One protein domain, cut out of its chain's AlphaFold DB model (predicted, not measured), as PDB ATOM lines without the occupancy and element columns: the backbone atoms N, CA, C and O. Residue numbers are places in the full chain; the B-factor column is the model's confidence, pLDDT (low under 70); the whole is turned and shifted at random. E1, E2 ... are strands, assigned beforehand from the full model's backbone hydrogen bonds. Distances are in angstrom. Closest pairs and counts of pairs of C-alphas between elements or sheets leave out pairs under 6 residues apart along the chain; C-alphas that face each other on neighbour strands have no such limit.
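AT A GLANCE: This is residues 34 to 206 of the 303 residues of an uncharacterized protein of Pseudidiomarina sediminum (UniProt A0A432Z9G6). Two twisted sheets, one of seven strands and one of four, stand partly face to face with their strands crossed, like a loose sandwich. Strand E1 bends at one corner, where it meets E12 of the larger sheet at a point, and the small hairpin of E9 and E10 sits at one side, by the gap between the sheets. The printed part has 173 residues with thirteen named strands, E1 to E13 in chain order, and no named helix, so the class is all strand. The larger sheet runs E3 E4 E6 E7 E8 E11 E12 and the smaller E5 E2 E1 E13, both antiparallel. The whole is compact, with a radius of gyration of the C-alphas of 16.0 A and spans of 46 by 42 by 29 A.

IN THESE COORDINATES: In the larger sheet, E6 is residues 114 to 123, 26.4 A long, E7 128 to 137, 29.8 A, E8 140 to 149, 29.3 A, and E11 176 to 182, 20.0 A. E3 is residues 71 to 74, E4 77 to 81 and E12 191 to 194. In the smaller sheet, E1 is residues 34 to 43, 24.0 A, from C-alpha 34 at (-2.347, 46.113, -5.990), E2 54 to 65, 31.4 A, E5 84 to 92, 23.6 A, and E13 200 to 205, ending with C-alpha 205 at (2.371, 48.129, -1.940). E9 is residues 157 to 160 and E10 163 to 166.

HOW THE PARTS SIT: E6, E7 and E8 form a meander, each strand the antiparallel neighbour of the one before, with N 119 and O 132 at 2.8 A and N 131 and O 146 at 2.8 A. E8 and E11 are antiparallel, at 176 degrees, with N 145 and O 180 at 2.8 A. E3 and E12 are edge strands. E1 bends by 78 degrees at residue 40; E1 and E12 meet only at a point, C-alphas 42 and 193 facing each other at 4.9 A. E1 and E2 are a hairpin, with N 36 and O 61 at 2.8 A. The closest C-alphas of E5 and E6 are those of Ile 84 and Asn 118, 6.2 A. E9 and E10 are a hairpin, with N 158 and O 165 at 2.7 A; the C-alphas of Leu 166 and Tyr 202, the closest of E10 and E13, are 7.1 A apart.

THE WHOLE: The farthest C-alphas, those of Glu 49 and Ser 161, are 49.5 A apart. The printed part has no cut. E5 to E6 is the long link, residues 93 to 113; its residues 107 to 108 pair antiparallel with 86 to 87 of E5. Mean pLDDT of the printed part is 77.0; 55 residues are under 70, among them 45 to 59 and 182 to 205.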
ATOM      1  N   ILE A  34      -1.824  45.101  -5.070       75.75
ATOM      2  CA  ILE A  34      -2.347  46.113  -5.990       75.75
ATOM      3  C   ILE A  34      -3.683  46.583  -5.427       75.75
ATOM      4  O   ILE A  34      -4.653  45.825  -5.425       75.75
ATOM      5  N   GLU A  35      -3.736  47.825  -4.957       79.12
ATOM      6  CA  GLU A  35      -4.991  48.482  -4.598       79.12
ATOM      7  C   GLU A  35      -5.519  49.236  -5.812       79.12
ATOM      8  O   GLU A  35      -4.788  50.032  -6.388       79.12
ATOM      9  N   LEU A  36      -6.768  49.008  -6.204       78.06
ATOM     10  CA  LEU A  36      -7.452  49.721  -7.281       78.06
ATOM     11  C   LEU A  36      -8.674  50.412  -6.714       78.06
ATOM     12  O   LEU A  36      -9.528  49.765  -6.113       78.06
ATOM     13  N   LYS A  37      -8.786  51.714  -6.947       81.94
ATOM     14  CA  LYS A  37      -9.969  52.487  -6.586       81.94
ATOM     15  C   LYS A  37     -10.757  52.813  -7.847       81.94
ATOM     16  O   LYS A  37     -10.272  53.572  -8.681       81.94
ATOM     17  N   LEU A  38     -11.960  52.256  -7.963       78.56
ATOM     18  CA  LEU A  38     -12.869  52.458  -9.093       78.56
ATOM     19  C   LEU A  38     -14.129  53.173  -8.606       78.56
ATOM     20  O   LEU A  38     -14.852  52.628  -7.781       78.56
ATOM     21  N   ALA A  39     -14.422  54.368  -9.108       77.38
ATOM     22  CA  ALA A  39     -15.658  55.081  -8.774       77.38
ATOM     23  C   ALA A  39     -16.618  55.080  -9.965       77.38
ATOM     24  O   ALA A  39     -16.224  55.546 -11.032       77.38
ATOM     25  N   GLY A  40     -17.862  54.624  -9.772       75.50
ATOM     26  CA  GLY A  40     -18.889  54.611 -10.818       75.50
ATOM     27  C   GLY A  40     -20.242  54.063 -10.355       75.50
ATOM     28  O   GLY A  40     -20.508  53.969  -9.157       75.50
ATOM     29  N   ASP A  41     -21.122  53.737 -11.298       74.69
ATOM     30  CA  ASP A  41     -22.430  53.134 -11.028       74.69
ATOM     31  C   ASP A  41     -22.325  51.601 -10.866       74.69
ATOM     32  O   ASP A  41     -21.558  50.931 -11.554       74.69
ATOM     33  N   VAL A  42     -23.096  51.024  -9.942       70.19
ATOM     34  CA  VAL A  42     -23.179  49.567  -9.728       70.19
ATOM     35  C   VAL A  42     -24.519  49.037 -10.222       70.19
ATOM     36  O   VAL A  42     -25.564  49.535  -9.808       70.19
ATOM     37  N   GLU A  43     -24.492  47.995 -11.059       74.62
ATOM     38  CA  GLU A  43     -25.679  47.366 -11.646       74.62
ATOM     39  C   GLU A  43     -25.824  45.895 -11.227       74.62
ATOM     40  O   GLU A  43     -25.368  44.974 -11.895       74.62
ATOM     41  N   VAL A  44     -26.543  45.636 -10.138       70.00
ATOM     42  CA  VAL A  44     -26.747  44.258  -9.668       70.00
ATOM     43  C   VAL A  44     -27.740  43.504 -10.574       70.00
ATOM     44  O   VAL A  44     -28.935  43.805 -10.582       70.00
ATOM     45  N   LEU A  45     -27.262  42.491 -11.307       69.06
ATOM     46  CA  LEU A  45     -28.050  41.656 -12.228       69.06
ATOM     47  C   LEU A  45     -28.422  40.300 -11.600       69.06
ATOM     48  O   LEU A  45     -28.033  39.242 -12.084       69.06
ATOM     49  N   ASN A  46     -29.212  40.315 -10.525       62.12
ATOM     50  CA  ASN A  46     -29.569  39.079  -9.808       62.12
ATOM     51  C   ASN A  46     -30.735  38.286 -10.438       62.12
ATOM     52  O   ASN A  46     -30.963  37.139 -10.062       62.12
ATOM     53  N   ASP A  47     -31.485  38.877 -11.373       59.12
ATOM     54  CA  ASP A  47     -32.604  38.251 -12.090       59.12
ATOM     55  C   ASP A  47     -32.899  39.095 -13.350       59.12
ATOM     56  O   ASP A  47     -33.019  40.317 -13.223       59.12
ATOM     57  N   PRO A  48     -33.012  38.510 -14.562       56.12
ATOM     58  CA  PRO A  48     -33.375  39.252 -15.775       56.12
ATOM     59  C   PRO A  48     -34.715  40.007 -15.674       56.12
ATOM     60  O   PRO A  48     -34.964  40.894 -16.491       56.12
ATOM     61  N   GLU A  49     -35.571  39.683 -14.699       57.69
ATOM     62  CA  GLU A  49     -36.817  40.404 -14.406       57.69
ATOM     63  C   GLU A  49     -36.733  41.364 -13.197       57.69
ATOM     64  O   GLU A  49     -37.669  42.140 -12.969       57.69
ATOM     65  N   ALA A  50     -35.635  41.372 -12.430       51.84
ATOM     66  CA  ALA A  50     -35.476  42.268 -11.285       51.84
ATOM     67  C   ALA A  50     -35.046  43.684 -11.693       51.84
ATOM     68  O   ALA A  50     -34.352  43.925 -12.678       51.84
ATOM     69  N   THR A  51     -35.489  44.655 -10.895       52.41
ATOM     70  CA  THR A  51     -35.164  46.071 -11.082       52.41
ATOM     71  C   THR A  51     -33.685  46.306 -10.777       52.41
ATOM     72  O   THR A  51     -33.251  46.039  -9.660       52.41
ATOM     73  N   GLN A  52     -32.941  46.844 -11.745       57.44
ATOM     74  CA  GLN A  52     -31.573  47.326 -11.544       57.44
ATOM     75  C   GLN A  52     -31.560  48.380 -10.429       57.44
ATOM     76  O   GLN A  52     -32.216  49.420 -10.539       57.44
ATOM     77  N   SER A  53     -30.831  48.126  -9.344       60.97
ATOM     78  CA  SER A  53     -30.539  49.158  -8.351       60.97
ATOM     79  C   SER A  53     -29.223  49.826  -8.719       60.97
ATOM     80  O   SER A  53     -28.163  49.300  -8.397       60.97
ATOM     81  N   VAL A  54     -29.300  50.979  -9.382       56.97
ATOM     82  CA  VAL A  54     -28.122  51.811  -9.638       56.97
ATOM     83  C   VAL A  54     -27.765  52.550  -8.355       56.97
ATOM     84  O   VAL A  54     -28.538  53.383  -7.876       56.97
ATOM     85  N   THR A  55     -26.605  52.238  -7.787       67.50
ATOM     86  CA  THR A  55     -26.005  53.012  -6.694       67.50
ATOM     87  C   THR A  55     -24.605  53.411  -7.123       67.50
ATOM     88  O   THR A  55     -23.864  52.574  -7.627       67.50
ATOM     89  N   LYS A  56     -24.240  54.682  -6.930       67.69
ATOM     90  CA  LYS A  56     -22.846  55.099  -7.085       67.69
ATOM     91  C   LYS A  56     -22.022  54.419  -6.008       67.69
ATOM     92  O   LYS A  56     -22.326  54.635  -4.834       67.69
ATOM     93  N   ALA A  57     -21.016  53.652  -6.408       64.19
ATOM     94  CA  ALA A  57     -20.084  53.041  -5.487       64.19
ATOM     95  C   ALA A  57     -18.628  53.344  -5.836       64.19
ATOM     96  O   ALA A  57     -18.268  53.493  -7.006       64.19
ATOM     97  N   THR A  58     -17.793  53.404  -4.804       69.81
ATOM     98  CA  THR A  58     -16.345  53.238  -4.953       69.81
ATOM     99  C   THR A  58     -16.003  51.793  -4.630       69.81
ATOM    100  O   THR A  58     -16.293  51.368  -3.519       69.81
ATOM    101  N   ALA A  59     -15.431  51.051  -5.579       66.62
ATOM    102  CA  ALA A  59     -14.889  49.717  -5.367       66.62
ATOM    103  C   ALA A  59     -13.385  49.813  -5.081       66.62
ATOM    104  O   ALA A  59     -12.635  50.353  -5.898       66.62
ATOM    105  N   TYR A  60     -12.960  49.283  -3.939       70.81
ATOM    106  CA  TYR A  60     -11.552  49.065  -3.614       70.81
ATOM    107  C   TYR A  60     -11.215  47.612  -3.901       70.81
ATOM    108  O   TYR A  60     -11.741  46.734  -3.221       70.81
ATOM    109  N   VAL A  61     -10.378  47.361  -4.907       70.12
ATOM    110  CA  VAL A  61      -9.922  46.013  -5.253       70.12
ATOM    111  C   VAL A  61      -8.501  45.836  -4.763       70.12
ATOM    112  O   VAL A  61      -7.604  46.528  -5.228       70.12
ATOM    113  N   VAL A  62      -8.310  44.923  -3.820       74.44
ATOM    114  CA  VAL A  62      -6.999  44.598  -3.250       74.44
ATOM    115  C   VAL A  62      -6.600  43.234  -3.783       74.44
ATOM    116  O   VAL A  62      -7.225  42.232  -3.429       74.44
ATOM    117  N   LEU A  63      -5.602  43.205  -4.659       74.75
ATOM    118  CA  LEU A  63      -5.070  41.985  -5.259       74.75
ATOM    119  C   LEU A  63      -3.763  41.638  -4.569       74.75
ATOM    120  O   LEU A  63      -2.801  42.389  -4.705       74.75
ATOM    121  N   THR A  64      -3.711  40.509  -3.871       74.00
ATOM    122  CA  THR A  64      -2.430  39.992  -3.372       74.00
ATOM    123  C   THR A  64      -1.802  39.134  -4.453       74.00
ATOM    124  O   THR A  64      -2.499  38.261  -4.969       74.00
ATOM    125  N   THR A  65      -0.537  39.354  -4.820       73.69
ATOM    126  CA  THR A  65       0.118  38.545  -5.863       73.69
ATOM    127  C   THR A  65       1.130  37.550  -5.304       73.69
ATOM    128  O   THR A  65       1.556  37.654  -4.159       73.69
ATOM    129  N   LYS A  66       1.444  36.506  -6.075       74.12
ATOM    130  CA  LYS A  66       2.458  35.513  -5.700       74.12
ATOM    131  C   LYS A  66       3.846  35.972  -6.146       74.12
ATOM    132  O   LYS A  66       4.006  36.452  -7.261       74.12
ATOM    133  N   ASP A  67       4.867  35.706  -5.338       66.19
ATOM    134  CA  ASP A  67       6.250  36.026  -5.699       66.19
ATOM    135  C   ASP A  67       6.753  35.247  -6.921       66.19
ATOM    136  O   ASP A  67       6.487  34.051  -7.096       66.19
ATOM    137  N   GLY A  68       7.578  35.916  -7.735       64.56
ATOM    138  CA  GLY A  68       8.344  35.279  -8.810       64.56
ATOM    139  C   GLY A  68       7.483  34.654  -9.909       64.56
ATOM    140  O   GLY A  68       7.721  33.507 -10.303       64.56
ATOM    141  N   LEU A  69       6.478  35.388 -10.394       67.50
ATOM    142  CA  LEU A  69       5.546  34.896 -11.407       67.50
ATOM    143  C   LEU A  69       6.256  34.559 -12.725       67.50
ATOM    144  O   LEU A  69       6.933  35.417 -13.297       67.50
ATOM    145  N   PRO A  70       6.110  33.326 -13.246       68.38
ATOM    146  CA  PRO A  70       6.620  32.997 -14.564       68.38
ATOM    147  C   PRO A  70       5.806  33.746 -15.622       68.38
ATOM    148  O   PRO A  70       4.603  33.543 -15.768       68.38
ATOM    149  N   GLU A  71       6.489  34.602 -16.372       67.31
ATOM    150  CA  GLU A  71       5.909  35.324 -17.497       67.31
ATOM    151  C   GLU A  71       5.572  34.364 -18.645       67.31
ATOM    152  O   GLU A  71       6.435  33.618 -19.128       67.31
ATOM    153  N   VAL A  72       4.325  34.406 -19.119       78.06
ATOM    154  CA  VAL A  72       3.917  33.760 -20.368       78.06
ATOM    155  C   VAL A  72       3.646  34.851 -21.398       78.06
ATOM    156  O   VAL A  72       2.616  35.520 -21.376       78.06
ATOM    157  N   LEU A  73       4.593  35.022 -22.320       75.25
ATOM    158  CA  LEU A  73       4.421  35.899 -23.474       75.25
ATOM    159  C   LEU A  73       3.506  35.231 -24.508       75.25
ATOM    160  O   LEU A  73       3.896  34.233 -25.125       75.25
ATOM    161  N   ASP A  74       2.329  35.812 -24.730       79.19
ATOM    162  CA  ASP A  74       1.493  35.549 -25.902       79.19
ATOM    163  C   ASP A  74       1.700  36.664 -26.946       79.19
ATOM    164  O   ASP A  74       2.129  37.776 -26.638       79.19
ATOM    165  N   TYR A  75       1.414  36.387 -28.216       77.56
ATOM    166  CA  TYR A  75       1.656  37.300 -29.338       77.56
ATOM    167  C   TYR A  75       0.971  38.668 -29.198       77.56
ATOM    168  O   TYR A  75       1.398  39.618 -29.856       77.56
ATOM    169  N   SER A  76      -0.082  38.771 -28.386       86.00
ATOM    170  CA  SER A  76      -0.871  39.992 -28.183       86.00
ATOM    171  C   SER A  76      -1.065  40.381 -26.718       86.00
ATOM    172  O   SER A  76      -1.732  41.381 -26.458       86.00
ATOM    173  N   ALA A  77      -0.533  39.601 -25.776       88.19
ATOM    174  CA  ALA A  77      -0.770  39.819 -24.359       88.19
ATOM    175  C   ALA A  77       0.408  39.359 -23.498       88.19
ATOM    176  O   ALA A  77       1.078  38.366 -23.791       88.19
ATOM    177  N   LEU A  78       0.616  40.083 -22.408       88.25
ATOM    178  CA  LEU A  78       1.476  39.689 -21.309       88.25
ATOM    179  C   LEU A  78       0.609  39.022 -20.245       88.25
ATOM    180  O   LEU A  78      -0.291  39.668 -19.715       88.25
ATOM    181  N   ILE A  79       0.853  37.740 -19.969       89.12
ATOM    182  CA  ILE A  79       0.005  36.934 -19.088       89.12
ATOM    183  C   ILE A  79       0.831  36.388 -17.923       89.12
ATOM    184  O   ILE A  79       1.874  35.758 -18.115       89.12
ATOM    185  N   TYR A  80       0.315  36.581 -16.714       86.69
ATOM    186  CA  TYR A  80       0.805  35.993 -15.478       86.69
ATOM    187  C   TYR A  80      -0.225  34.976 -14.976       86.69
ATOM    188  O   TYR A  80      -1.331  35.339 -14.576       86.69
ATOM    189  N   GLN A  81       0.134  33.693 -15.020       88.06
ATOM    190  CA  GLN A  81      -0.699  32.607 -14.497       88.06
ATOM    191  C   GLN A  81      -0.453  32.410 -13.004       88.06
ATOM    192  O   GLN A  81       0.673  32.577 -12.532       88.06
ATOM    193  N   ASP A  82      -1.498  32.019 -12.278       86.38
ATOM    194  CA  ASP A  82      -1.472  31.822 -10.824       86.38
ATOM    195  C   ASP A  82      -0.970  33.068 -10.078       86.38
ATOM    196  O   ASP A  82      -0.254  32.975  -9.078       86.38
ATOM    197  N   ALA A  83      -1.324  34.237 -10.624       84.94
ATOM    198  CA  ALA A  83      -0.811  35.530 -10.206       84.94
ATOM    199  C   ALA A  83      -1.436  36.042  -8.916       84.94
ATOM    200  O   ALA A  83      -0.753  36.714  -8.158       84.94
ATOM    201  N   ILE A  84      -2.705  35.735  -8.664       86.50
ATOM    202  CA  ILE A  84      -3.534  36.364  -7.636       86.50
ATOM    203  C   ILE A  84      -3.773  35.370  -6.490       86.50
ATOM    204  O   ILE A  84      -4.268  34.271  -6.706       86.50
ATOM    205  N   LEU A  85      -3.436  35.723  -5.257       85.50
ATOM    206  CA  LEU A  85      -3.670  34.908  -4.059       85.50
ATOM    207  C   LEU A  85      -5.045  35.177  -3.438       85.50
ATOM    208  O   LEU A  85      -5.709  34.252  -2.966       85.50
ATOM    209  N   SER A  86      -5.472  36.437  -3.468       85.81
ATOM    210  CA  SER A  86      -6.748  36.886  -2.921       85.81
ATOM    211  C   SER A  86      -7.244  38.145  -3.616       85.81
ATOM    212  O   SER A  86      -6.438  38.969  -4.057       85.81
ATOM    213  N   ILE A  87      -8.566  38.316  -3.648       86.94
ATOM    214  CA  ILE A  87      -9.221  39.561  -4.052       86.94
ATOM    215  C   ILE A  87     -10.155  40.036  -2.941       86.94
ATOM    216  O   ILE A  87     -11.071  39.313  -2.545       86.94
ATOM    217  N   ARG A  88      -9.959  41.269  -2.463       86.25
ATOM    218  CA  ARG A  88     -10.901  41.954  -1.562       86.25
ATOM    219  C   ARG A  88     -11.615  43.080  -2.298       86.25
ATOM    220  O   ARG A  88     -10.966  43.812  -3.035       86.25
ATOM    221  N   PHE A  89     -12.914  43.228  -2.053       83.81
ATOM    222  CA  PHE A  89     -13.769  44.294  -2.569       83.81
ATOM    223  C   PHE A  89     -14.364  45.099  -1.419       83.81
ATOM    224  O   PHE A  89     -15.044  44.543  -0.563       83.81
ATOM    225  N   GLU A  90     -14.182  46.409  -1.395       84.69
ATOM    226  CA  GLU A  90     -14.929  47.277  -0.474       84.69
ATOM    227  C   GLU A  90     -15.767  48.246  -1.291       84.69
ATOM    228  O   GLU A  90     -15.261  48.826  -2.247       84.69
ATOM    229  N   PHE A  91     -17.045  48.394  -0.935       83.88
ATOM    230  CA  PHE A  91     -17.974  49.281  -1.628       83.88
ATOM    231  C   PHE A  91     -18.424  50.394  -0.691       83.88
ATOM    232  O   PHE A  91     -18.860  50.122   0.426       83.88
ATOM    233  N   GLU A  92     -18.383  51.634  -1.164       85.62
ATOM    234  CA  GLU A  92     -18.905  52.801  -0.444       85.62
ATOM    235  C   GLU A  92     -19.921  53.554  -1.297       85.62
ATOM    236  O   GLU A  92     -19.669  53.746  -2.480       85.62
ATOM    237  N   ASP A  93     -21.033  54.021  -0.724       84.44
ATOM    238  CA  ASP A  93     -22.024  54.838  -1.429       84.44
ATOM    239  C   ASP A  93     -21.510  56.261  -1.744       84.44
ATOM    240  O   ASP A  93     -20.405  56.668  -1.384       84.44
ATOM    241  N   ALA A  94     -22.345  57.084  -2.386       82.12
ATOM    242  CA  ALA A  94     -22.010  58.480  -2.693       82.12
ATOM    243  C   ALA A  94     -21.758  59.377  -1.456       82.12
ATOM    244  O   ALA A  94     -21.391  60.544  -1.616       82.12
ATOM    245  N   GLN A  95     -22.017  58.896  -0.237       85.06
ATOM    246  CA  GLN A  95     -21.716  59.566   1.029       85.06
ATOM    247  C   GLN A  95     -20.464  58.994   1.717       85.06
ATOM    248  O   GLN A  95     -20.095  59.503   2.779       85.06
ATOM    249  N   GLY A  96     -19.805  57.989   1.131       83.69
ATOM    250  CA  GLY A  96     -18.673  57.282   1.733       83.69
ATOM    251  C   GLY A  96     -19.095  56.285   2.815       83.69
ATOM    252  O   GLY A  96     -18.304  55.977   3.703       83.69
ATOM    253  N   LEU A  97     -20.360  55.846   2.835       86.06
ATOM    254  CA  LEU A  97     -20.820  54.824   3.775       86.06
ATOM    255  C   LEU A  97     -20.678  53.433   3.151       86.06
ATOM    256  O   LEU A  97     -21.031  53.263   1.986       86.06
ATOM    257  N   PRO A  98     -20.224  52.424   3.913       87.50
ATOM    258  CA  PRO A  98     -20.030  51.082   3.383       87.50
ATOM    259  C   PRO A  98     -21.354  50.469   2.906       87.50
ATOM    260  O   PRO A  98     -22.375  50.549   3.598       87.50
ATOM    261  N   VAL A  99     -21.319  49.820   1.742       83.62
ATOM    262  CA  VAL A  99     -22.443  49.115   1.119       83.62
ATOM    263  C   VAL A  99     -22.132  47.623   1.079       83.62
ATOM    264  O   VAL A  99     -21.147  47.195   0.485       83.62
ATOM    265  N   ASP A 100     -22.996  46.819   1.691       84.00
ATOM    266  CA  ASP A 100     -22.935  45.363   1.569       84.00
ATOM    267  C   ASP A 100     -23.756  44.918   0.354       84.00
ATOM    268  O   ASP A 100     -24.976  45.097   0.309       84.00
ATOM    269  N   LEU A 101     -23.071  44.353  -0.638       77.06
ATOM    270  CA  LEU A 101     -23.676  43.843  -1.869       77.06
ATOM    271  C   LEU A 101     -23.971  42.337  -1.798       77.06
ATOM    272  O   LEU A 101     -24.449  41.749  -2.768       77.06
ATOM    273  N   GLY A 102     -23.730  41.698  -0.648       77.62
ATOM    274  CA  GLY A 102     -23.962  40.269  -0.444       77.62
ATOM    275  C   GLY A 102     -23.004  39.381  -1.238       77.62
ATOM    276  O   GLY A 102     -23.351  38.246  -1.562       77.62
ATOM    277  N   VAL A 103     -21.833  39.913  -1.586       77.06
ATOM    278  CA  VAL A 103     -20.753  39.196  -2.271       77.06
ATOM    279  C   VAL A 103     -19.811  38.615  -1.223       77.06
ATOM    280  O   VAL A 103     -19.535  39.257  -0.209       77.06
ATOM    281  N   GLU A 104     -19.312  37.405  -1.460       82.81
ATOM    282  CA  GLU A 104     -18.244  36.847  -0.636       82.81
ATOM    283  C   GLU A 104     -16.982  37.708  -0.738       82.81
ATOM    284  O   GLU A 104     -16.544  38.074  -1.828       82.81
ATOM    285  N   ASN A 105     -16.422  38.063   0.415       83.44
ATOM    286  CA  ASN A 105     -15.314  38.993   0.499       83.44
ATOM    287  C   ASN A 105     -14.539  38.801   1.820       83.44
ATOM    288  O   ASN A 105     -15.163  38.888   2.885       83.44
ATOM    289  N   PRO A 106     -13.209  38.596   1.795       87.50
ATOM    290  CA  PRO A 106     -12.369  38.430   0.605       87.50
ATOM    291  C   PRO A 106     -12.621  37.094  -0.111       87.50
ATOM    292  O   PRO A 106     -13.061  36.121   0.498       87.50
ATOM    293  N   LEU A 107     -12.325  37.048  -1.410       87.25
ATOM    294  CA  LEU A 107     -12.169  35.803  -2.157       87.25
ATOM    295  C   LEU A 107     -10.722  35.340  -2.007       87.25
ATOM    296  O   LEU A 107      -9.813  35.986  -2.523       87.25
ATOM    297  N   GLU A 108     -10.509  34.224  -1.316       88.88
ATOM    298  CA  GLU A 108      -9.177  33.675  -1.037       88.88
ATOM    299  C   GLU A 108      -9.129  32.190  -1.402       88.88
ATOM    300  O   GLU A 108     -10.098  31.455  -1.203       88.88
ATOM    301  N   LEU A 109      -7.989  31.732  -1.928       85.56
ATOM    302  CA  LEU A 109      -7.763  30.310  -2.189       85.56
ATOM    303  C   LEU A 109      -7.715  29.557  -0.854       85.56
ATOM    304  O   LEU A 109      -6.786  29.721  -0.066       85.56
ATOM    305  N   THR A 110      -8.718  28.718  -0.602       86.31
ATOM    306  CA  THR A 110      -8.781  27.895   0.614       86.31
ATOM    307  C   THR A 110      -8.042  26.567   0.441       86.31
ATOM    308  O   THR A 110      -7.900  26.044  -0.667       86.31
ATOM    309  N   ASP A 111      -7.579  25.985   1.552       86.38
ATOM    310  CA  ASP A 111      -6.948  24.664   1.544       86.38
ATOM    311  C   ASP A 111      -7.889  23.608   0.941       86.38
ATOM    312  O   ASP A 111      -8.958  23.312   1.480       86.38
ATOM    313  N   GLY A 112      -7.457  22.996  -0.163       86.50
ATOM    314  CA  GLY A 112      -8.226  21.978  -0.881       86.50
ATOM    315  C   GLY A 112      -9.147  22.515  -1.977       86.50
ATOM    316  O   GLY A 112      -9.826  21.706  -2.605       86.50
ATOM    317  N   ALA A 113      -9.158  23.825  -2.231       89.31
ATOM    318  CA  ALA A 113      -9.786  24.384  -3.420       89.31
ATOM    319  C   ALA A 113      -9.002  24.012  -4.692       89.31
ATOM    320  O   ALA A 113      -7.766  23.986  -4.698       89.31
ATOM    321  N   GLU A 114      -9.718  23.737  -5.779       89.00
ATOM    322  CA  GLU A 114      -9.126  23.550  -7.104       89.00
ATOM    323  C   GLU A 114      -9.099  24.895  -7.836       89.00
ATOM    324  O   GLU A 114     -10.099  25.604  -7.885       89.00
ATOM    325  N   ASN A 115      -7.953  25.282  -8.399       87.44
ATOM    326  CA  ASN A 115      -7.844  26.526  -9.161       87.44
ATOM    327  C   ASN A 115      -8.665  26.421 -10.460       87.44
ATOM    328  O   ASN A 115      -8.389  25.564 -11.301       87.44
ATOM    329  N   ALA A 116      -9.654  27.300 -10.614       89.00
ATOM    330  CA  ALA A 116     -10.575  27.343 -11.750       89.00
ATOM    331  C   ALA A 116     -10.263  28.488 -12.735       89.00
ATOM    332  O   ALA A 116     -10.945  28.637 -13.749       89.00
ATOM    333  N   GLY A 117      -9.234  29.290 -12.459       88.12
ATOM    334  CA  GLY A 117      -8.787  30.374 -13.323       88.12
ATOM    335  C   GLY A 117      -8.139  31.479 -12.510       88.12
ATOM    336  O   GLY A 117      -8.826  32.231 -11.836       88.12
ATOM    337  N   ASN A 118      -6.822  31.597 -12.593       89.69
ATOM    338  CA  ASN A 118      -6.063  32.602 -11.869       89.69
ATOM    339  C   ASN A 118      -5.079  33.257 -12.836       89.69
ATOM    340  O   ASN A 118      -4.079  32.652 -13.222       89.69
ATOM    341  N   GLU A 119      -5.417  34.455 -13.290       91.06
ATOM    342  CA  GLU A 119      -4.729  35.131 -14.374       91.06
ATOM    343  C   GLU A 119      -4.723  36.643 -14.164       91.06
ATOM    344  O   GLU A 119      -5.752  37.258 -13.882       91.06
ATOM    345  N   LEU A 120      -3.558  37.242 -14.376       89.19
ATOM    346  CA  LEU A 120      -3.402  38.664 -14.632       89.19
ATOM    347  C   LEU A 120      -2.901  38.821 -16.068       89.19
ATOM    348  O   LEU A 120      -1.821  38.330 -16.394       89.19
ATOM    349  N   SER A 121      -3.659  39.489 -16.929       91.62
ATOM    350  CA  SER A 121      -3.287  39.700 -18.325       91.62
ATOM    351  C   SER A 121      -3.352  41.163 -18.733       91.62
ATOM    352  O   SER A 121      -4.224  41.914 -18.309       91.62
ATOM    353  N   PHE A 122      -2.403  41.566 -19.575       90.69
ATOM    354  CA  PHE A 122      -2.325  42.894 -20.171       90.69
ATOM    355  C   PHE A 122      -2.259  42.752 -21.687       90.69
ATOM    356  O   PHE A 122      -1.306  42.174 -22.212       90.69
ATOM    357  N   SER A 123      -3.268  43.249 -22.398       91.50
ATOM    358  CA  SER A 123      -3.408  43.092 -23.849       91.50
ATOM    359  C   SER A 123      -3.501  44.433 -24.565       91.50
ATOM    360  O   SER A 123      -3.449  45.497 -23.947       91.50
ATOM    361  N   ASP A 124      -3.575  44.374 -25.897       87.25
ATOM    362  CA  ASP A 124      -3.840  45.527 -26.764       87.25
ATOM    363  C   ASP A 124      -2.884  46.698 -26.514       87.25
ATOM    364  O   ASP A 124      -3.290  47.826 -26.309       87.25
ATOM    365  N   GLY A 125      -1.576  46.428 -26.469       83.88
ATOM    366  CA  GLY A 125      -0.596  47.495 -26.236       83.88
ATOM    367  C   GLY A 125      -0.605  48.064 -24.812       83.88
ATOM    368  O   GLY A 125       0.000  49.117 -24.594       83.88
ATOM    369  N   PHE A 126      -1.167  47.320 -23.851       86.44
ATOM    370  CA  PHE A 126      -1.387  47.716 -22.455       86.44
ATOM    371  C   PHE A 126      -2.531  48.718 -22.264       86.44
ATOM    372  O   PHE A 126      -2.542  49.473 -21.291       86.44
ATOM    373  N   ASP A 127      -3.503  48.689 -23.174       88.69
ATOM    374  CA  ASP A 127      -4.747  49.451 -23.063       88.69
ATOM    375  C   ASP A 127      -5.817  48.660 -22.302       88.69
ATOM    376  O   ASP A 127      -6.783  49.241 -21.818       88.69
ATOM    377  N   VAL A 128      -5.633  47.344 -22.142       89.19
ATOM    378  CA  VAL A 128      -6.552  46.454 -21.423       89.19
ATOM    379  C   VAL A 128      -5.795  45.623 -20.390       89.19
ATOM    380  O   VAL A 128      -4.732  45.075 -20.676       89.19
ATOM    381  N   ALA A 129      -6.360  45.524 -19.189       89.81
ATOM    382  CA  ALA A 129      -5.839  44.790 -18.048       89.81
ATOM    383  C   ALA A 129      -6.990  43.966 -17.506       89.81
ATOM    384  O   ALA A 129      -8.038  44.496 -17.133       89.81
ATOM    385  N   GLN A 130      -6.794  42.661 -17.484       91.62
ATOM    386  CA  GLN A 130      -7.767  41.711 -17.009       91.62
ATOM    387  C   GLN A 130      -7.193  40.971 -15.807       91.62
ATOM    388  O   GLN A 130      -6.093  40.430 -15.833       91.62
ATOM    389  N   PHE A 131      -7.986  40.926 -14.751       90.62
ATOM    390  CA  PHE A 131      -7.713  40.241 -13.503       90.62
ATOM    391  C   PHE A 131      -8.781  39.167 -13.375       90.62
ATOM    392  O   PHE A 131      -9.966  39.481 -13.404       90.62
ATOM    393  N   SER A 132      -8.405  37.900 -13.317       91.56
ATOM    394  CA  SER A 132      -9.338  36.778 -13.198       91.56
ATOM    395  C   SER A 132      -8.876  35.885 -12.063       91.56
ATOM    396  O   SER A 132      -7.733  35.445 -12.051       91.56
ATOM    397  N   PHE A 133      -9.753  35.626 -11.105       91.56
ATOM    398  CA  PHE A 133      -9.476  34.785  -9.954       91.56
ATOM    399  C   PHE A 133     -10.663  33.875  -9.702       91.56
ATOM    400  O   PHE A 133     -11.782  34.341  -9.516       91.56
ATOM    401  N   GLY A 134     -10.414  32.577  -9.696       91.44
ATOM    402  CA  GLY A 134     -11.436  31.559  -9.671       91.44
ATOM    403  C   GLY A 134     -10.945  30.306  -8.984       91.44
ATOM    404  O   GLY A 134      -9.845  29.825  -9.260       91.44
ATOM    405  N   TYR A 135     -11.778  29.742  -8.125       91.62
ATOM    406  CA  TYR A 135     -11.522  28.466  -7.485       91.62
ATOM    407  C   TYR A 135     -12.818  27.683  -7.276       91.62
ATOM    408  O   TYR A 135     -13.908  28.250  -7.201       91.62
ATOM    409  N   GLU A 136     -12.698  26.365  -7.188       90.06
ATOM    410  CA  GLU A 136     -13.805  25.451  -6.937       90.06
ATOM    411  C   GLU A 136     -13.626  24.761  -5.584       90.06
ATOM    412  O   GLU A 136     -12.562  24.213  -5.282       90.06
ATOM    413  N   VAL A 137     -14.670  24.781  -4.753       89.56
ATOM    414  CA  VAL A 137     -14.700  24.066  -3.471       89.56
ATOM    415  C   VAL A 137     -16.066  23.411  -3.258       89.56
ATOM    416  O   VAL A 137     -17.113  24.058  -3.258       89.56
ATOM    417  N   ASN A 138     -16.067  22.088  -3.061       89.38
ATOM    418  CA  ASN A 138     -17.289  21.277  -2.927       89.38
ATOM    419  C   ASN A 138     -18.293  21.476  -4.087       89.38
ATOM    420  O   ASN A 138     -19.478  21.690  -3.827       89.38
ATOM    421  N   ASP A 139     -17.819  21.432  -5.336       87.38
ATOM    422  CA  ASP A 139     -18.611  21.660  -6.558       87.38
ATOM    423  C   ASP A 139     -19.225  23.077  -6.676       87.38
ATOM    424  O   ASP A 139     -20.156  23.292  -7.456       87.38
ATOM    425  N   ASN A 140     -18.739  24.053  -5.895       84.38
ATOM    426  CA  ASN A 140     -19.144  25.457  -6.006       84.38
ATOM    427  C   ASN A 140     -18.005  26.273  -6.610       84.38
ATOM    428  O   ASN A 140     -16.897  26.277  -6.074       84.38
ATOM    429  N   LEU A 141     -18.300  26.972  -7.707       87.19
ATOM    430  CA  LEU A 141     -17.380  27.906  -8.343       87.19
ATOM    431  C   LEU A 141     -17.462  29.270  -7.651       87.19
ATOM    432  O   LEU A 141     -18.524  29.892  -7.594       87.19
ATOM    433  N   HIS A 142     -16.317  29.746  -7.188       88.00
ATOM    434  CA  HIS A 142     -16.100  31.097  -6.696       88.00
ATOM    435  C   HIS A 142     -15.224  31.793  -7.720       88.00
ATOM    436  O   HIS A 142     -14.142  31.298  -8.025       88.00
ATOM    437  N   PHE A 143     -15.688  32.890  -8.303       89.06
ATOM    438  CA  PHE A 143     -14.961  33.545  -9.381       89.06
ATOM    439  C   PHE A 143     -15.207  35.046  -9.396       89.06
ATOM    440  O   PHE A 143     -16.349  35.502  -9.407       89.06
ATOM    441  N   ALA A 144     -14.126  35.807  -9.466       89.19
ATOM    442  CA  ALA A 144     -14.115  37.225  -9.744       89.19
ATOM    443  C   ALA A 144     -13.293  37.504 -11.000       89.19
ATOM    444  O   ALA A 144     -12.190  36.993 -11.178       89.19
ATOM    445  N   GLN A 145     -13.815  38.374 -11.848       89.31
ATOM    446  CA  GLN A 145     -13.117  38.932 -12.986       89.31
ATOM    447  C   GLN A 145     -13.262  40.441 -12.958       89.31
ATOM    448  O   GLN A 145     -14.335  40.975 -12.704       89.31
ATOM    449  N   MET A 146     -12.187  41.139 -13.256       87.56
ATOM    450  CA  MET A 146     -12.176  42.569 -13.463       87.56
ATOM    451  C   MET A 146     -11.443  42.844 -14.761       87.56
ATOM    452  O   MET A 146     -10.412  42.248 -15.045       87.56
ATOM    453  N   ILE A 147     -11.995  43.739 -15.556       88.94
ATOM    454  CA  ILE A 147     -11.411  44.236 -16.786       88.94
ATOM    455  C   ILE A 147     -11.346  45.739 -16.611       88.94
ATOM    456  O   ILE A 147     -12.364  46.363 -16.333       88.94
ATOM    457  N   VAL A 148     -10.159  46.302 -16.759       85.81
ATOM    458  CA  VAL A 148      -9.934  47.736 -16.889       85.81
ATOM    459  C   VAL A 148      -9.467  47.945 -18.319       85.81
ATOM    460  O   VAL A 148      -8.553  47.262 -18.772       85.81
ATOM    461  N   ALA A 149     -10.119  48.839 -19.044       87.06
ATOM    462  CA  ALA A 149      -9.766  49.211 -20.403       87.06
ATOM    463  C   ALA A 149      -9.690  50.734 -20.495       87.06
ATOM    464  O   ALA A 149     -10.582  51.430 -20.007       87.06
ATOM    465  N   GLY A 150      -8.619  51.240 -21.091       83.25
ATOM    466  CA  GLY A 150      -8.441  52.645 -21.435       83.25
ATOM    467  C   GLY A 150      -8.973  52.957 -22.832       83.25
ATOM    468  O   GLY A 150      -9.513  52.089 -23.521       83.25
ATOM    469  N   SER A 151      -8.820  54.212 -23.247       81.50
ATOM    470  CA  SER A 151      -9.106  54.635 -24.619       81.50
ATOM    471  C   SER A 151      -7.885  54.381 -25.502       81.50
ATOM    472  O   SER A 151      -6.796  54.157 -24.982       81.50
ATOM    473  N   ASP A 152      -8.038  54.504 -26.825       75.62
ATOM    474  CA  ASP A 152      -6.937  54.369 -27.797       75.62
ATOM    475  C   ASP A 152      -5.711  55.273 -27.491       75.62
ATOM    476  O   ASP A 152      -4.628  55.042 -28.032       75.62
ATOM    477  N   ASP A 153      -5.868  56.307 -26.651       80.25
ATOM    478  CA  ASP A 153      -4.801  57.229 -26.240       80.25
ATOM    479  C   ASP A 153      -4.400  57.101 -24.749       80.25
ATOM    480  O   ASP A 153      -3.398  57.694 -24.335       80.25
ATOM    481  N   ASP A 154      -5.134  56.329 -23.941       81.31
ATOM    482  CA  ASP A 154      -4.938  56.204 -22.490       81.31
ATOM    483  C   ASP A 154      -4.477  54.790 -22.119       81.31
ATOM    484  O   ASP A 154      -5.263  53.948 -21.682       81.31
ATOM    485  N   ARG A 155      -3.171  54.540 -22.247       84.69
ATOM    486  CA  ARG A 155      -2.564  53.270 -21.829       84.69
ATOM    487  C   ARG A 155      -2.731  53.095 -20.328       84.69
ATOM    488  O   ARG A 155      -2.205  53.892 -19.548       84.69
ATOM    489  N   ILE A 156      -3.405  52.031 -19.920       83.50
ATOM    490  CA  ILE A 156      -3.684  51.760 -18.506       83.50
ATOM    491  C   ILE A 156      -2.512  51.095 -17.795       83.50
ATOM    492  O   ILE A 156      -2.555  50.920 -16.579       83.50
ATOM    493  N   ALA A 157      -1.496  50.684 -18.549       86.50
ATOM    494  CA  ALA A 157      -0.262  50.182 -17.996       86.50
ATOM    495  C   ALA A 157       0.940  50.428 -18.918       86.50
ATOM    496  O   ALA A 157       0.826  50.588 -20.133       86.50
ATOM    497  N   ASP A 158       2.119  50.411 -18.319       84.69
ATOM    498  CA  ASP A 158       3.412  50.481 -18.962       84.69
ATOM    499  C   ASP A 158       4.274  49.299 -18.533       84.69
ATOM    500  O   ASP A 158       4.363  48.942 -17.358       84.69
ATOM    501  N   TYR A 159       4.967  48.706 -19.501       80.31
ATOM    502  CA  TYR A 159       5.991  47.714 -19.214       80.31
ATOM    503  C   TYR A 159       7.300  48.438 -18.910       80.31
ATOM    504  O   TYR A 159       8.050  48.815 -19.819       80.31
ATOM    505  N   THR A 160       7.550  48.689 -17.628       72.00
ATOM    506  CA  THR A 160       8.860  49.159 -17.171       72.00
ATOM    507  C   THR A 160       9.760  47.957 -16.913       72.00
ATOM    508  O   THR A 160       9.304  46.821 -16.973       72.00
ATOM    509  N   SER A 161      11.058  48.193 -16.716       55.69
ATOM    510  CA  SER A 161      12.150  47.244 -16.977       55.69
ATOM    511  C   SER A 161      12.017  45.805 -16.466       55.69
ATOM    512  O   SER A 161      12.805  45.011 -16.962       55.69
ATOM    513  N   ASN A 162      11.087  45.453 -15.568       60.81
ATOM    514  CA  ASN A 162      10.786  44.064 -15.193       60.81
ATOM    515  C   ASN A 162       9.330  43.794 -14.731       60.81
ATOM    516  O   ASN A 162       9.047  42.676 -14.306       60.81
ATOM    517  N   PHE A 163       8.410  44.768 -14.765       69.62
ATOM    518  CA  PHE A 163       7.028  44.566 -14.307       69.62
ATOM    519  C   PHE A 163       6.059  45.548 -14.970       69.62
ATOM    520  O   PHE A 163       6.446  46.625 -15.439       69.62
ATOM    521  N   VAL A 164       4.784  45.164 -14.996       78.06
ATOM    522  CA  VAL A 164       3.715  46.021 -15.495       78.06
ATOM    523  C   VAL A 164       3.340  47.039 -14.434       78.06
ATOM    524  O   VAL A 164       2.749  46.718 -13.407       78.06
ATOM    525  N   GLN A 165       3.672  48.291 -14.702       79.44
ATOM    526  CA  GLN A 165       3.223  49.414 -13.907       79.44
ATOM    527  C   GLN A 165       1.874  49.862 -14.460       79.44
ATOM    528  O   GLN A 165       1.800  50.261 -15.614       79.44
ATOM    529  N   LEU A 166       0.805  49.798 -13.670       81.25
ATOM    530  CA  LEU A 166      -0.465  50.410 -14.066       81.25
ATOM    531  C   LEU A 166      -0.282  51.929 -14.254       81.25
ATOM    532  O   LEU A 166       0.693  52.496 -13.791       81.25
ATOM    533  N   ASN A 167      -1.187  52.617 -14.930       81.75
ATOM    534  CA  ASN A 167      -1.178  54.071 -15.061       81.75
ATOM    535  C   ASN A 167      -2.483  54.617 -14.477       81.75
ATOM    536  O   ASN A 167      -3.540  54.021 -14.695       81.75
ATOM    537  N   PRO A 168      -2.453  55.732 -13.723       76.31
ATOM    538  CA  PRO A 168      -3.683  56.337 -13.239       76.31
ATOM    539  C   PRO A 168      -4.482  56.882 -14.425       76.31
ATOM    540  O   PRO A 168      -3.940  57.593 -15.275       76.31
ATOM    541  N   ILE A 169      -5.783  56.600 -14.459       73.44
ATOM    542  CA  ILE A 169      -6.689  57.063 -15.517       73.44
ATOM    543  C   ILE A 169      -7.589  58.134 -14.909       73.44
ATOM    544  O   ILE A 169      -8.336  57.879 -13.966       73.44
ATOM    545  N   SER A 170      -7.489  59.360 -15.423       64.88
ATOM    546  CA  SER A 170      -8.218  60.532 -14.898       64.88
ATOM    547  C   SER A 170      -9.333  61.028 -15.829       64.88
ATOM    548  O   SER A 170      -9.881  62.109 -15.603       64.88
ATOM    549  N   ALA A 171      -9.629  60.301 -16.908       62.47
ATOM    550  CA  ALA A 171     -10.538  60.750 -17.956       62.47
ATOM    551  C   ALA A 171     -11.867  59.962 -17.921       62.47
ATOM    552  O   ALA A 171     -11.886  58.803 -18.333       62.47
ATOM    553  N   PRO A 172     -12.983  60.588 -17.486       58.94
ATOM    554  CA  PRO A 172     -14.278  59.917 -17.327       58.94
ATOM    555  C   PRO A 172     -14.895  59.400 -18.631       58.94
ATOM    556  O   PRO A 172     -15.769  58.551 -18.595       58.94
ATOM    557  N   GLU A 173     -14.461  59.902 -19.788       64.56
ATOM    558  CA  GLU A 173     -14.990  59.470 -21.091       64.56
ATOM    559  C   GLU A 173     -14.115  58.411 -21.777       64.56
ATOM    560  O   GLU A 173     -14.479  57.913 -22.841       64.56
ATOM    561  N   SER A 174     -12.959  58.085 -21.194       57.09
ATOM    562  CA  SER A 174     -11.924  57.316 -21.882       57.09
ATOM    563  C   SER A 174     -11.860  55.848 -21.481       57.09
ATOM    564  O   SER A 174     -11.329  55.053 -22.242       57.09
ATOM    565  N   GLY A 175     -12.350  55.464 -20.303       63.34
ATOM    566  CA  GLY A 175     -12.145  54.115 -19.781       63.34
ATOM    567  C   GLY A 175     -13.435  53.335 -19.572       63.34
ATOM    568  O   GLY A 175     -14.458  53.897 -19.191       63.34
ATOM    569  N   VAL A 176     -13.369  52.020 -19.757       66.31
ATOM    570  CA  VAL A 176     -14.393  51.081 -19.286       66.31
ATOM    571  C   VAL A 176     -13.732  50.192 -18.248       66.31
ATOM    572  O   VAL A 176     -12.780  49.490 -18.576       66.31
ATOM    573  N   ALA A 177     -14.245  50.173 -17.018       67.44
ATOM    574  CA  ALA A 177     -14.025  49.022 -16.157       67.44
ATOM    575  C   ALA A 177     -15.312  48.226 -16.017       67.44
ATOM    576  O   ALA A 177     -16.408  48.771 -15.909       67.44
ATOM    577  N   GLY A 178     -15.153  46.915 -16.055       70.25
ATOM    578  CA  GLY A 178     -16.192  45.955 -15.751       70.25
ATOM    579  C   GLY A 178     -15.650  45.016 -14.699       70.25
ATOM    580  O   GLY A 178     -14.577  44.448 -14.872       70.25
ATOM    581  N   MET A 179     -16.379  44.837 -13.614       75.12
ATOM    582  CA  MET A 179     -16.111  43.781 -12.660       75.12
ATOM    583  C   MET A 179     -17.294  42.822 -12.650       75.12
ATOM    584  O   MET A 179     -18.449  43.197 -12.842       75.12
ATOM    585  N   PHE A 180     -16.983  41.554 -12.483       76.12
ATOM    586  CA  PHE A 180     -17.893  40.435 -12.493       76.12
ATOM    587  C   PHE A 180     -17.530  39.574 -11.301       76.12
ATOM    588  O   PHE A 180     -16.392  39.126 -11.197       76.12
ATOM    589  N   VAL A 181     -18.474  39.354 -10.393       72.12
ATOM    590  CA  VAL A 181     -18.230  38.497  -9.231       72.12
ATOM    591  C   VAL A 181     -19.341  37.469  -9.095       72.12
ATOM    592  O   VAL A 181     -20.528  37.771  -9.226       72.12
ATOM    593  N   THR A 182     -18.919  36.237  -8.833       69.94
ATOM    594  CA  THR A 182     -19.732  35.046  -8.599       69.94
ATOM    595  C   THR A 182     -19.161  34.303  -7.398       69.94
ATOM    596  O   THR A 182     -17.950  34.272  -7.196       69.94
ATOM    597  N   GLY A 183     -20.027  33.720  -6.576       59.38
ATOM    598  CA  GLY A 183     -19.574  33.000  -5.381       59.38
ATOM    599  C   GLY A 183     -20.633  32.857  -4.299       59.38
ATOM    600  O   GLY A 183     -20.305  32.786  -3.120       59.38
ATOM    601  N   SER A 184     -21.922  32.848  -4.655       56.78
ATOM    602  CA  SER A 184     -22.945  32.590  -3.645       56.78
ATOM    603  C   SER A 184     -23.157  31.082  -3.482       56.78
ATOM    604  O   SER A 184     -23.533  30.421  -4.451       56.78
ATOM    605  N   PRO A 185     -23.068  30.525  -2.260       54.50
ATOM    606  CA  PRO A 185     -23.472  29.143  -1.988       54.50
ATOM    607  C   PRO A 185     -24.986  28.901  -2.172       54.50
ATOM    608  O   PRO A 185     -25.475  27.799  -1.926       54.50
ATOM    609  N   GLN A 186     -25.761  29.930  -2.540       55.88
ATOM    610  CA  GLN A 186     -27.225  29.900  -2.635       55.88
ATOM    611  C   GLN A 186     -27.747  29.947  -4.085       55.88
ATOM    612  O   GLN A 186     -28.964  29.939  -4.279       55.88
ATOM    613  N   GLY A 187     -26.864  29.952  -5.091       58.44
ATOM    614  CA  GLY A 187     -27.208  29.907  -6.518       58.44
ATOM    615  C   GLY A 187     -26.291  30.773  -7.384       58.44
ATOM    616  O   GLY A 187     -25.508  31.558  -6.854       58.44
ATOM    617  N   ASP A 188     -26.422  30.641  -8.710       60.53
ATOM    618  CA  ASP A 188     -25.681  31.394  -9.737       60.53
ATOM    619  C   ASP A 188     -26.051  32.892  -9.715       60.53
ATOM    620  O   ASP A 188     -26.748  33.408 -10.591       60.53
ATOM    621  N   ILE A 189     -25.654  33.601  -8.661       61.22
ATOM    622  CA  ILE A 189     -25.812  35.049  -8.572       61.22
ATOM    623  C   ILE A 189     -24.645  35.677  -9.329       61.22
ATOM    624  O   ILE A 189     -23.493  35.571  -8.910       61.22
ATOM    625  N   TYR A 190     -24.971  36.333 -10.439       66.56
ATOM    626  CA  TYR A 190     -24.032  37.098 -11.244       66.56
ATOM    627  C   TYR A 190     -24.150  38.574 -10.887       66.56
ATOM    628  O   TYR A 190     -25.134  39.226 -11.235       66.56
ATOM    629  N   GLN A 191     -23.147  39.117 -10.205       67.00
ATOM    630  CA  GLN A 191     -23.096  40.554  -9.970       67.00
ATOM    631  C   GLN A 191     -22.165  41.193 -10.991       67.00
ATOM    632  O   GLN A 191     -20.980  40.866 -11.061       67.00
ATOM    633  N   PHE A 192     -22.735  42.080 -11.804       67.75
ATOM    634  CA  PHE A 192     -21.993  42.908 -12.736       67.75
ATOM    635  C   PHE A 192     -21.818  44.294 -12.125       67.75
ATOM    636  O   PHE A 192     -22.725  44.881 -11.547       67.75
ATOM    637  N   PHE A 193     -20.625  44.831 -12.251       67.00
ATOM    638  CA  PHE A 193     -20.287  46.160 -11.789       67.00
ATOM    639  C   PHE A 193     -19.718  46.858 -13.009       67.00
ATOM    640  O   PHE A 193     -18.684  46.440 -13.524       67.00
ATOM    641  N   ILE A 194     -20.414  47.874 -13.509       67.94
ATOM    642  CA  ILE A 194     -19.951  48.667 -14.649       67.94
ATOM    643  C   ILE A 194     -19.693  50.076 -14.121       67.94
ATOM    644  O   ILE A 194     -20.532  50.960 -14.305       67.94
ATOM    645  N   PRO A 195     -18.580  50.297 -13.402       63.91
ATOM    646  CA  PRO A 195     -18.234  51.638 -12.983       63.91
ATOM    647  C   PRO A 195     -18.044  52.537 -14.214       63.91
ATOM    648  O   PRO A 195     -17.161  52.312 -15.040       63.91
ATOM    649  N   ASP A 196     -18.860  53.586 -14.308       64.00
ATOM    650  CA  ASP A 196     -18.546  54.772 -15.107       64.00
ATOM    651  C   ASP A 196     -17.305  55.435 -14.495       64.00
ATOM    652  O   ASP A 196     -17.402  56.117 -13.470       64.00
ATOM    653  N   MET A 197     -16.128  55.115 -15.043       62.69
ATOM    654  CA  MET A 197     -14.840  55.356 -14.398       62.69
ATOM    655  C   MET A 197     -14.495  56.837 -14.346       62.69
ATOM    656  O   MET A 197     -13.795  57.362 -15.204       62.69
ATOM    657  N   SER A 198     -14.912  57.516 -13.284       63.03
ATOM    658  CA  SER A 198     -14.489  58.904 -13.065       63.03
ATOM    659  C   SER A 198     -13.047  59.034 -12.557       63.03
ATOM    660  O   SER A 198     -12.435  60.088 -12.727       63.03
ATOM    661  N   GLU A 199     -12.502  57.972 -11.955       66.62
ATOM    662  CA  GLU A 199     -11.149  57.917 -11.398       66.62
ATOM    663  C   GLU A 199     -10.695  56.453 -11.287       66.62
ATOM    664  O   GLU A 199     -11.397  55.643 -10.679       66.62
ATOM    665  N   VAL A 200      -9.522  56.133 -11.848       67.06
ATOM    666  CA  VAL A 200      -8.742  54.937 -11.495       67.06
ATOM    667  C   VAL A 200      -7.440  55.404 -10.881       67.06
ATOM    668  O   VAL A 200      -6.582  55.970 -11.565       67.06
ATOM    669  N   SER A 201      -7.284  55.158  -9.587       69.62
ATOM    670  CA  SER A 201      -5.981  55.212  -8.934       69.62
ATOM    671  C   SER A 201      -5.583  53.810  -8.520       69.62
ATOM    672  O   SER A 201      -6.437  52.986  -8.187       69.62
ATOM    673  N   TYR A 202      -4.281  53.551  -8.567       69.44
ATOM    674  CA  TYR A 202      -3.730  52.335  -8.014       69.44
ATOM    675  C   TYR A 202      -2.528  52.646  -7.133       69.44
ATOM    676  O   TYR A 202      -1.802  53.619  -7.364       69.44
ATOM    677  N   GLN A 203      -2.326  51.809  -6.125       68.00
ATOM    678  CA  GLN A 203      -1.136  51.818  -5.295       68.00
ATOM    679  C   GLN A 203      -0.552  50.413  -5.302       68.00
ATOM    680  O   GLN A 203      -1.242  49.440  -5.003       68.00
ATOM    681  N   VAL A 204       0.717  50.323  -5.689       66.56
ATOM    682  CA  VAL A 204       1.511  49.114  -5.497       66.56
ATOM    683  C   VAL A 204       2.108  49.212  -4.102       66.56
ATOM    684  O   VAL A 204       2.920  50.104  -3.848       66.56
ATOM    685  N   LEU A 205       1.667  48.346  -3.196       67.19
ATOM    686  CA  LEU A 205       2.371  48.129  -1.940       67.19
ATOM    687  C   LEU A 205       3.387  47.028  -2.215       67.19
ATOM    688  O   LEU A 205       3.027  45.908  -2.582       67.19
ATOM    689  N   LEU A 206       4.655  47.395  -2.119       72.94
ATOM    690  CA  LEU A 206       5.746  46.437  -2.082       72.94
ATOM    691  C   LEU A 206       5.763  45.783  -0.698       72.94
ATOM    692  O   LEU A 206       5.375  46.441   0.273       72.94
TER     693      LEU A 206